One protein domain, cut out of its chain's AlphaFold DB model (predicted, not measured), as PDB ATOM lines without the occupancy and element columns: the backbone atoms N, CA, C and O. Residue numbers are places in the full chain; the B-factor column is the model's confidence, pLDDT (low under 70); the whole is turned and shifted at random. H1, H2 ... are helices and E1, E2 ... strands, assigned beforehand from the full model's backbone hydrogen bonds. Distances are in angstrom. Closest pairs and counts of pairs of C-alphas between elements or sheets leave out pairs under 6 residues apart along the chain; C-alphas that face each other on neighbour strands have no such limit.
ATOM      1  N   ARG A  61      21.566  10.676  17.270       91.44
ATOM      2  CA  ARG A  61      21.341  10.161  18.629       91.44
ATOM      3  C   ARG A  61      20.797  11.257  19.550       91.44
ATOM      4  O   ARG A  61      19.916  10.994  20.358       91.44
ATOM      5  N   TYR A  62      21.295  12.478  19.389       93.94
ATOM      6  CA  TYR A  62      20.870  13.630  20.167       93.94
ATOM      7  C   TYR A  62      19.992  14.569  19.340       93.94
ATOM      8  O   TYR A  62      20.371  14.955  18.235       93.94
ATOM      9  N   GLN A  63      18.848  14.967  19.895       93.75
ATOM     10  CA  GLN A  63      17.943  15.952  19.299       93.75
ATOM     11  C   GLN A  63      17.692  17.104  20.268       93.75
ATOM     12  O   GLN A  63      17.445  16.876  21.451       93.75
ATOM     13  N   ILE A  64      17.729  18.341  19.769       93.25
ATOM     14  CA  ILE A  64      17.337  19.523  20.543       93.25
ATOM     15  C   ILE A  64      15.903  19.884  20.168       93.25
ATOM     16  O   ILE A  64      15.605  20.127  19.000       93.25
ATOM     17  N   VAL A  65      15.022  19.927  21.163       91.50
ATOM     18  CA  VAL A  65      13.602  20.231  20.995       91.50
ATOM     19  C   VAL A  65      13.240  21.443  21.840       91.50
ATOM     20  O   VAL A  65      13.481  21.481  23.047       91.50
ATOM     21  N   SER A  66      12.611  22.426  21.205       89.19
ATOM     22  CA  SER A  66      12.083  23.621  21.863       89.19
ATOM     23  C   SER A  66      10.560  23.576  21.827       89.19
ATOM     24  O   SER A  66       9.968  23.449  20.758       89.19
ATOM     25  N   GLN A  67       9.913  23.683  22.988       82.75
ATOM     26  CA  GLN A  67       8.454  23.719  23.099       82.75
ATOM     27  C   GLN A  67       8.007  25.105  23.557       82.75
ATOM     28  O   GLN A  67       8.303  25.512  24.674       82.75
ATOM     29  N   SER A  68       7.254  25.819  22.720       79.31
ATOM     30  CA  SER A  68       6.785  27.183  23.018       79.31
ATOM     31  C   SER A  68       5.776  27.258  24.169       79.31
ATOM     32  O   SER A  68       5.615  28.309  24.783       79.31
ATOM     33  N   GLN A  69       5.090  26.152  24.471       79.19
ATOM     34  CA  GLN A  69       4.057  26.089  25.509       79.19
ATOM     35  C   GLN A  69       4.615  25.906  26.922       79.19
ATOM     36  O   GLN A  69       3.934  26.209  27.901       79.19
ATOM     37  N   VAL A  70       5.850  25.421  27.052       75.50
ATOM     38  CA  VAL A  70       6.495  25.248  28.350       75.50
ATOM     39  C   VAL A  70       7.403  26.453  28.562       75.50
ATOM     40  O   VAL A  70       8.257  26.733  27.733       75.50
ATOM     41  N   ARG A  71       7.299  27.146  29.707       72.56
ATOM     42  CA  ARG A  71       8.260  28.209  30.104       72.56
ATOM     43  C   ARG A  71       9.685  27.685  30.376       72.56
ATOM     44  O   ARG A  71      10.506  28.371  30.976       72.56
ATOM     45  N   ALA A  72       9.950  26.442  30.005       73.12
ATOM     46  CA  ALA A  72      11.237  25.790  30.081       73.12
ATOM     47  C   ALA A  72      12.152  26.286  28.955       73.12
ATOM     48  O   ALA A  72      11.689  26.575  27.856       73.12
ATOM     49  N   GLY A  73      13.461  26.303  29.218       84.06
ATOM     50  CA  GLY A  73      14.457  26.316  28.147       84.06
ATOM     51  C   GLY A  73      14.363  25.058  27.266       84.06
ATOM     52  O   GLY A  73      13.606  24.137  27.587       84.06
ATOM     53  N   PRO A  74      15.133  24.996  26.166       93.12
ATOM     54  CA  PRO A  74      15.145  23.847  25.266       93.12
ATOM     55  C   PRO A  74      15.508  22.544  25.991       93.12
ATOM     56  O   PRO A  74      16.176  22.551  27.034       93.12
ATOM     57  N   PHE A  75      15.091  21.428  25.398       93.38
ATOM     58  CA  PHE A  75      15.398  20.077  25.852       93.38
ATOM     59  C   PHE A  75      16.371  19.397  24.894       93.38
ATOM     60  O   PHE A  75      16.233  19.506  23.678       93.38
ATOM     61  N   LEU A  76      17.330  18.667  25.447       94.94
ATOM     62  CA  LEU A  76      18.198  17.747  24.727       94.94
ATOM     63  C   LEU A  76      17.690  16.331  24.993       94.94
ATOM     64  O   LEU A  76      17.532  15.943  26.149       94.94
ATOM     65  N   LEU A  77      17.434  15.576  23.933       93.19
ATOM     66  CA  LEU A  77      16.910  14.215  23.980       93.19
ATOM     67  C   LEU A  77      17.971  13.248  23.464       93.19
ATOM     68  O   LEU A  77      18.453  13.426  22.347       93.19
ATOM     69  N   ASP A  78      18.306  12.217  24.237       92.75
ATOM     70  CA  ASP A  78      19.030  11.045  23.739       92.75
ATOM     71  C   ASP A  78      18.011  10.004  23.272       92.75
ATOM     72  O   ASP A  78      17.357   9.342  24.078       92.75
ATOM     73  N   THR A  79      17.868   9.859  21.957       89.12
ATOM     74  CA  THR A  79      16.894   8.960  21.324       89.12
ATOM     75  C   THR A  79      17.198   7.484  21.551       89.12
ATOM     76  O   THR A  79      16.314   6.649  21.380       89.12
ATOM     77  N   GLN A  80      18.427   7.152  21.956       89.25
ATOM     78  CA  GLN A  80      18.843   5.781  22.222       89.25
ATOM     79  C   GLN A  80      18.538   5.361  23.661       89.25
ATOM     80  O   GLN A  80      18.131   4.227  23.900       89.25
ATOM     81  N   THR A  81      18.766   6.254  24.627       88.38
ATOM     82  CA  THR A  81      18.627   5.930  26.058       88.38
ATOM     83  C   THR A  81      17.351   6.481  26.688       88.38
ATOM     84  O   THR A  81      17.017   6.102  27.809       88.38
ATOM     85  N   GLY A  82      16.650   7.388  26.004       89.00
ATOM     86  CA  GLY A  82      15.500   8.110  26.547       89.00
ATOM     87  C   GLY A  82      15.870   9.178  27.580       89.00
ATOM     88  O   GLY A  82      14.984   9.748  28.209       89.00
ATOM     89  N   ARG A  83      17.163   9.463  27.783       91.75
ATOM     90  CA  ARG A  83      17.604  10.512  28.710       91.75
ATOM     91  C   ARG A  83      17.249  11.891  28.172       91.75
ATOM     92  O   ARG A  83      17.329  12.154  26.971       91.75
ATOM     93  N   ILE A  84      16.884  12.776  29.092       93.25
ATOM     94  CA  ILE A  84      16.451  14.138  28.790       93.25
ATOM     95  C   ILE A  84      17.272  15.100  29.636       93.25
ATOM     96  O   ILE A  84      17.396  14.919  30.846       93.25
ATOM     97  N   TRP A  85      17.785  16.158  29.016       95.88
ATOM     98  CA  TRP A  85      18.398  17.284  29.711       95.88
ATOM     99  C   TRP A  85      17.645  18.565  29.382       95.88
ATOM    100  O   TRP A  85      17.178  18.755  28.264       95.88
ATOM    101  N   GLN A  86      17.563  19.471  30.347       94.50
ATOM    102  CA  GLN A  86      17.010  20.807  30.166       94.50
ATOM    103  C   GLN A  86      18.131  21.835  30.255       94.50
ATOM    104  O   GLN A  86      18.938  21.783  31.187       94.50
ATOM    105  N   LEU A  87      18.162  22.793  29.331       93.75
ATOM    106  CA  LEU A  87      19.070  23.928  29.443       93.75
ATOM    107  C   LEU A  87      18.607  24.832  30.595       93.75
ATOM    108  O   LEU A  87      17.458  25.284  30.623       93.75
ATOM    109  N   ARG A  88      19.481  25.050  31.578       93.06
ATOM    110  CA  ARG A  88      19.194  25.818  32.797       93.06
ATOM    111  C   ARG A  88      20.335  26.787  33.071       93.06
ATOM    112  O   ARG A  88      21.496  26.427  32.900       93.06
ATOM    113  N   GLU A  89      19.996  27.971  33.558       94.25
ATOM    114  CA  GLU A  89      20.963  28.896  34.150       94.25
ATOM    115  C   GLU A  89      21.330  28.470  35.575       94.25
ATOM    116  O   GLU A  89      20.499  27.942  36.328       94.25
ATOM    117  N   PHE A  90      22.577  28.739  35.951       93.62
ATOM    118  CA  PHE A  90      23.129  28.478  37.275       93.62
ATOM    119  C   PHE A  90      23.556  29.805  37.924       93.62
ATOM    120  O   PHE A  90      24.743  30.126  37.938       93.62
ATOM    121  N   PRO A  91      22.611  30.584  38.491       92.19
ATOM    122  CA  PRO A  91      22.862  31.951  38.968       92.19
ATOM    123  C   PRO A  91      23.799  32.045  40.185       92.19
ATOM    124  O   PRO A  91      24.175  33.140  40.582       92.19
ATOM    125  N   GLY A  92      24.170  30.911  40.790       92.94
ATOM    126  CA  GLY A  92      25.153  30.842  41.875       92.94
ATOM    127  C   GLY A  92      26.605  30.684  41.412       92.94
ATOM    128  O   GLY A  92      27.487  30.587  42.258       92.94
ATOM    129  N   LEU A  93      26.853  30.608  40.101       94.94
ATOM    130  CA  LEU A  93      28.192  30.525  39.515       94.94
ATOM    131  C   LEU A  93      28.552  31.848  38.827       94.94
ATOM    132  O   LEU A  93      27.668  32.582  38.379       94.94
ATOM    133  N   GLU A  94      29.849  32.148  38.741       95.25
ATOM    134  CA  GLU A  94      30.350  33.368  38.101       95.25
ATOM    135  C   GLU A  94      29.828  33.490  36.662       95.25
ATOM    136  O   GLU A  94      29.949  32.563  35.863       95.25
ATOM    137  N   GLY A  95      29.204  34.630  36.350       95.00
ATOM    138  CA  GLY A  95      28.608  34.887  35.037       95.00
ATOM    139  C   GLY A  95      27.273  34.181  34.770       95.00
ATOM    140  O   GLY A  95      26.788  34.260  33.647       95.00
ATOM    141  N   ALA A  96      26.677  33.515  35.769       94.75
ATOM    142  CA  ALA A  96      25.399  32.801  35.657       94.75
ATOM    143  C   ALA A  96      25.306  31.905  34.397       94.75
ATOM    144  O   ALA A  96      24.385  32.048  33.589       94.75
ATOM    145  N   PRO A  97      26.262  30.979  34.195       96.62
ATOM    146  CA  PRO A  97      26.351  30.191  32.979       96.62
ATOM    147  C   PRO A  97      25.110  29.319  32.784       96.62
ATOM    148  O   PRO A  97      24.476  28.856  33.738       96.62
ATOM    149  N   SER A  98      24.803  29.044  31.518       95.12
ATOM    150  CA  SER A  98      23.803  28.054  31.129       95.12
ATOM    151  C   SER A  98      24.458  26.703  30.859       95.12
ATOM    152  O   SER A  98      25.458  26.629  30.148       95.12
ATOM    153  N   ALA A  99      23.876  25.627  31.386       95.06
ATOM    154  CA  ALA A  99      24.320  24.264  31.109       95.06
ATOM    155  C   ALA A  99      23.146  23.277  31.047       95.06
ATOM    156  O   ALA A  99      22.055  23.523  31.574       95.06
ATOM    157  N   TRP A 100      23.376  22.146  30.382       96.19
ATOM    158  CA  TRP A 100      22.422  21.045  30.305       96.19
ATOM    159  C   TRP A 100      22.345  20.317  31.642       96.19
ATOM    160  O   TRP A 100      23.344  19.797  32.136       96.19
ATOM    161  N   ARG A 101      21.147  20.247  32.220       94.75
ATOM    162  CA  ARG A 101      20.894  19.518  33.461       94.75
ATOM    163  C   ARG A 101      19.986  18.330  33.201       94.75
ATOM    164  O   ARG A 101      18.876  18.518  32.708       94.75
ATOM    165  N   GLU A 102      20.453  17.134  33.550       94.44
ATOM    166  CA  GLU A 102      19.679  15.900  33.376       94.44
ATOM    167  C   GLU A 102      18.376  15.979  34.179       94.44
ATOM    168  O   GLU A 102      18.339  16.497  35.302       94.44
ATOM    169  N   MET A 103      17.293  15.514  33.570       92.00
ATOM    170  CA  MET A 103      15.971  15.477  34.166       92.00
ATOM    171  C   MET A 103      15.663  14.077  34.678       92.00
ATOM    172  O   MET A 103      15.879  13.080  33.993       92.00
ATOM    173  N   THR A 104      15.081  14.010  35.871       91.12
ATOM    174  CA  THR A 104      14.451  12.786  36.362       91.12
ATOM    175  C   THR A 104      13.078  12.645  35.720       91.12
ATOM    176  O   THR A 104      12.220  13.511  35.885       91.12
ATOM    177  N   ILE A 105      12.880  11.551  34.994       89.94
ATOM    178  CA  ILE A 105      11.597  11.194  34.394       89.94
ATOM    179  C   ILE A 105      10.822  10.375  35.422       89.94
ATOM    180  O   ILE A 105      11.372   9.436  35.997       89.94
ATOM    181  N   ILE A 106       9.574  10.767  35.677       89.88
ATOM    182  CA  ILE A 106       8.660  10.021  36.543       89.88
ATOM    183  C   ILE A 106       7.705   9.250  35.636       89.88
ATOM    184  O   ILE A 106       6.924   9.864  34.909       89.88
ATOM    185  N   ASP A 107       7.782   7.924  35.671       88.25
ATOM    186  CA  ASP A 107       6.922   7.020  34.908       88.25
ATOM    187  C   ASP A 107       6.465   5.861  35.794       88.25
ATOM    188  O   ASP A 107       7.241   4.984  36.179       88.25
ATOM    189  N   ASP A 108       5.172   5.825  36.098       88.31
ATOM    190  CA  ASP A 108       4.590   4.771  36.929       88.31
ATOM    191  C   ASP A 108       4.511   3.416  36.220       88.31
ATOM    192  O   ASP A 108       4.349   2.390  36.881       88.31
ATOM    193  N   ARG A 109       4.661   3.382  34.890       87.75
ATOM    194  CA  ARG A 109       4.735   2.126  34.131       87.75
ATOM    195  C   ARG A 109       6.126   1.499  34.182       87.75
ATOM    196  O   ARG A 109       6.274   0.346  33.783       87.75
ATOM    197  N   GLY A 110       7.130   2.235  34.665       77.81
ATOM    198  CA  GLY A 110       8.512   1.772  34.773       77.81
ATOM    199  C   GLY A 110       9.198   1.529  33.428       77.81
ATOM    200  O   GLY A 110      10.218   0.845  33.393       77.81
ATOM    201  N   ALA A 111       8.663   2.062  32.326       81.81
ATOM    202  CA  ALA A 111       9.301   1.958  31.019       81.81
ATOM    203  C   ALA A 111      10.505   2.909  30.911       81.81
ATOM    204  O   ALA A 111      11.438   2.633  30.158       81.81
ATOM    205  N   MET A 112      10.505   4.013  31.669       82.69
ATOM    206  CA  MET A 112      11.588   4.997  31.669       82.69
ATOM    207  C   MET A 112      11.728   5.722  33.015       82.69
ATOM    208  O   MET A 112      10.743   6.070  33.643       82.69
ATOM    209  N   GLY A 113      12.949   6.041  33.448       85.88
ATOM    210  CA  GLY A 113      13.154   6.848  34.657       85.88
ATOM    211  C   GLY A 113      12.825   6.105  35.957       85.88
ATOM    212  O   GLY A 113      13.272   4.976  36.150       85.88
ATOM    213  N   ILE A 114      12.113   6.764  36.873       87.88
ATOM    214  CA  ILE A 114      11.729   6.213  38.180       87.88
ATOM    215  C   ILE A 114      10.216   6.272  38.375       87.88
ATOM    216  O   ILE A 114       9.543   7.142  37.830       87.88
ATOM    217  N   THR A 115       9.671   5.389  39.204       91.00
ATOM    218  CA  THR A 115       8.245   5.438  39.551       91.00
ATOM    219  C   THR A 115       7.952   6.564  40.543       91.00
ATOM    220  O   THR A 115       8.842   7.014  41.273       91.00
ATOM    221  N   THR A 116       6.688   6.983  40.657       90.00
ATOM    222  CA  THR A 116       6.272   7.970  41.667       90.00
ATOM    223  C   THR A 116       6.646   7.524  43.083       90.00
ATOM    224  O   THR A 116       7.124   8.329  43.884       90.00
ATOM    225  N   ALA A 117       6.505   6.232  43.393       88.56
ATOM    226  CA  ALA A 117       6.882   5.681  44.694       88.56
ATOM    227  C   ALA A 117       8.391   5.822  44.973       88.56
ATOM    228  O   ALA A 117       8.797   6.193  46.076       88.56
ATOM    229  N   GLN A 118       9.235   5.570  43.967       89.50
ATOM    230  CA  GLN A 118      10.682   5.771  44.076       89.50
ATOM    231  C   GLN A 118      11.030   7.254  44.226       89.50
ATOM    232  O   GLN A 118      11.848   7.601  45.079       89.50
ATOM    233  N   PHE A 119      10.379   8.133  43.460       90.31
ATOM    234  CA  PHE A 119      10.576   9.576  43.570       90.31
ATOM    235  C   PHE A 119      10.256  10.083  44.981       90.31
ATOM    236  O   PHE A 119      11.080  10.763  45.586       90.31
ATOM    237  N   GLN A 120       9.109   9.699  45.549       90.56
ATOM    238  CA  GLN A 120       8.716  10.093  46.909       90.56
ATOM    239  C   GLN A 120       9.692   9.587  47.976       90.56
ATOM    240  O   GLN A 120       9.919  10.265  48.976       90.56
ATOM    241  N   LYS A 121      10.299   8.415  47.765       89.69
ATOM    242  CA  LYS A 121      11.325   7.876  48.664       89.69
ATOM    243  C   LYS A 121      12.630   8.677  48.604       89.69
ATOM    244  O   LYS A 121      13.266   8.868  49.636       89.69
ATOM    245  N   LEU A 122      13.031   9.127  47.414       87.75
ATOM    246  CA  LEU A 122      14.238   9.940  47.212       87.75
ATOM    247  C   LEU A 122      14.046  11.395  47.661       87.75
ATOM    248  O   LEU A 122      14.987  12.028  48.135       87.75
ATOM    249  N   TYR A 123      12.826  11.911  47.535       84.94
ATOM    250  CA  TYR A 123      12.461  13.286  47.857       84.94
ATOM    251  C   TYR A 123      11.248  13.302  48.795       84.94
ATOM    252  O   TYR A 123      10.151  13.688  48.376       84.94
TER     253      TYR A 123
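Overview. This is residues 61 to 123 of the 133 residues of an uncharacterized protein of Cupriavidus necator (UniProt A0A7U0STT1). A strongly twisted sheet of four short antiparallel strands, E1 to E4, makes one part of this loose domain, and a long link leads away from E4 to a small helix, H1, which lies off the sheet and leaves both of its faces without a named helix. The four strands form a meander, each strand the antiparallel neighbour of the one before, in the order E1, E2, E3, E4 across the sheet. The printed part has 63 residues with four named strands and then one named helix, of the mixed class, and under half of the residues are in named elements. The whole is loose, with a radius of gyration of the C-alphas of 13.8 A and spans of 39 by 28 by 23 A.

Along the chain. Start at C-alpha 62, at (20.870, 13.630, 20.167), where E1 begins; it covers residues 62 to 65, 9.9 A long. Go on to residues 75 to 78 for E2, 10.0 A long. E3, residues 84 to 89, is the longest strand by residues and measures 16.3 A from C-alpha 84, at (16.451, 14.138, 28.790). E4 takes residues 98 to 102, 13.0 A. Last comes H1, residues 116 to 122, 9.9 A long, ending at C-alpha 122, at (14.238, 9.940, 47.212).

Arrangement. Look first at the hairpin E1 and E2, antiparallel at 154 degrees, where N 65 and O 75 are 2.8 A apart, within hydrogen-bond range. E2 and E3 form the next hairpin, antiparallel at 148 degrees, with N 76 and O 85 within hydrogen-bond range at 2.8 A. E3 and E4 form the third, antiparallel at 149 degrees; find N 86 and O 101 at 2.9 A and N 88 and O 99 at 3.0 A, both within hydrogen-bond range. E1 and E4 are the edge strands and are apart. From edge to edge the strands' lines turn by 68 degrees and the way across the sheet turns by 84 degrees. The sheet is only just strongly twisted, its C-alphas up to 4.3 A off their best plane. H1 is not on the sheet, with 0 pairs of C-alphas within 10 A, and in it every O i to N i+4 pair is within hydrogen-bond range.

Size, cuts and confidence. The two C-alphas farthest apart, those of Glu 94 and Arg 109, are 40.6 A from each other. Residues 103 to 115 form the long link from E4 to H1; the link from E2 to E3 is tight, and those from E1 to E2 and from E3 to E4 are short. The printed part has no cut. The mean pLDDT of the printed part is 89.8, and no printed residue is under 70.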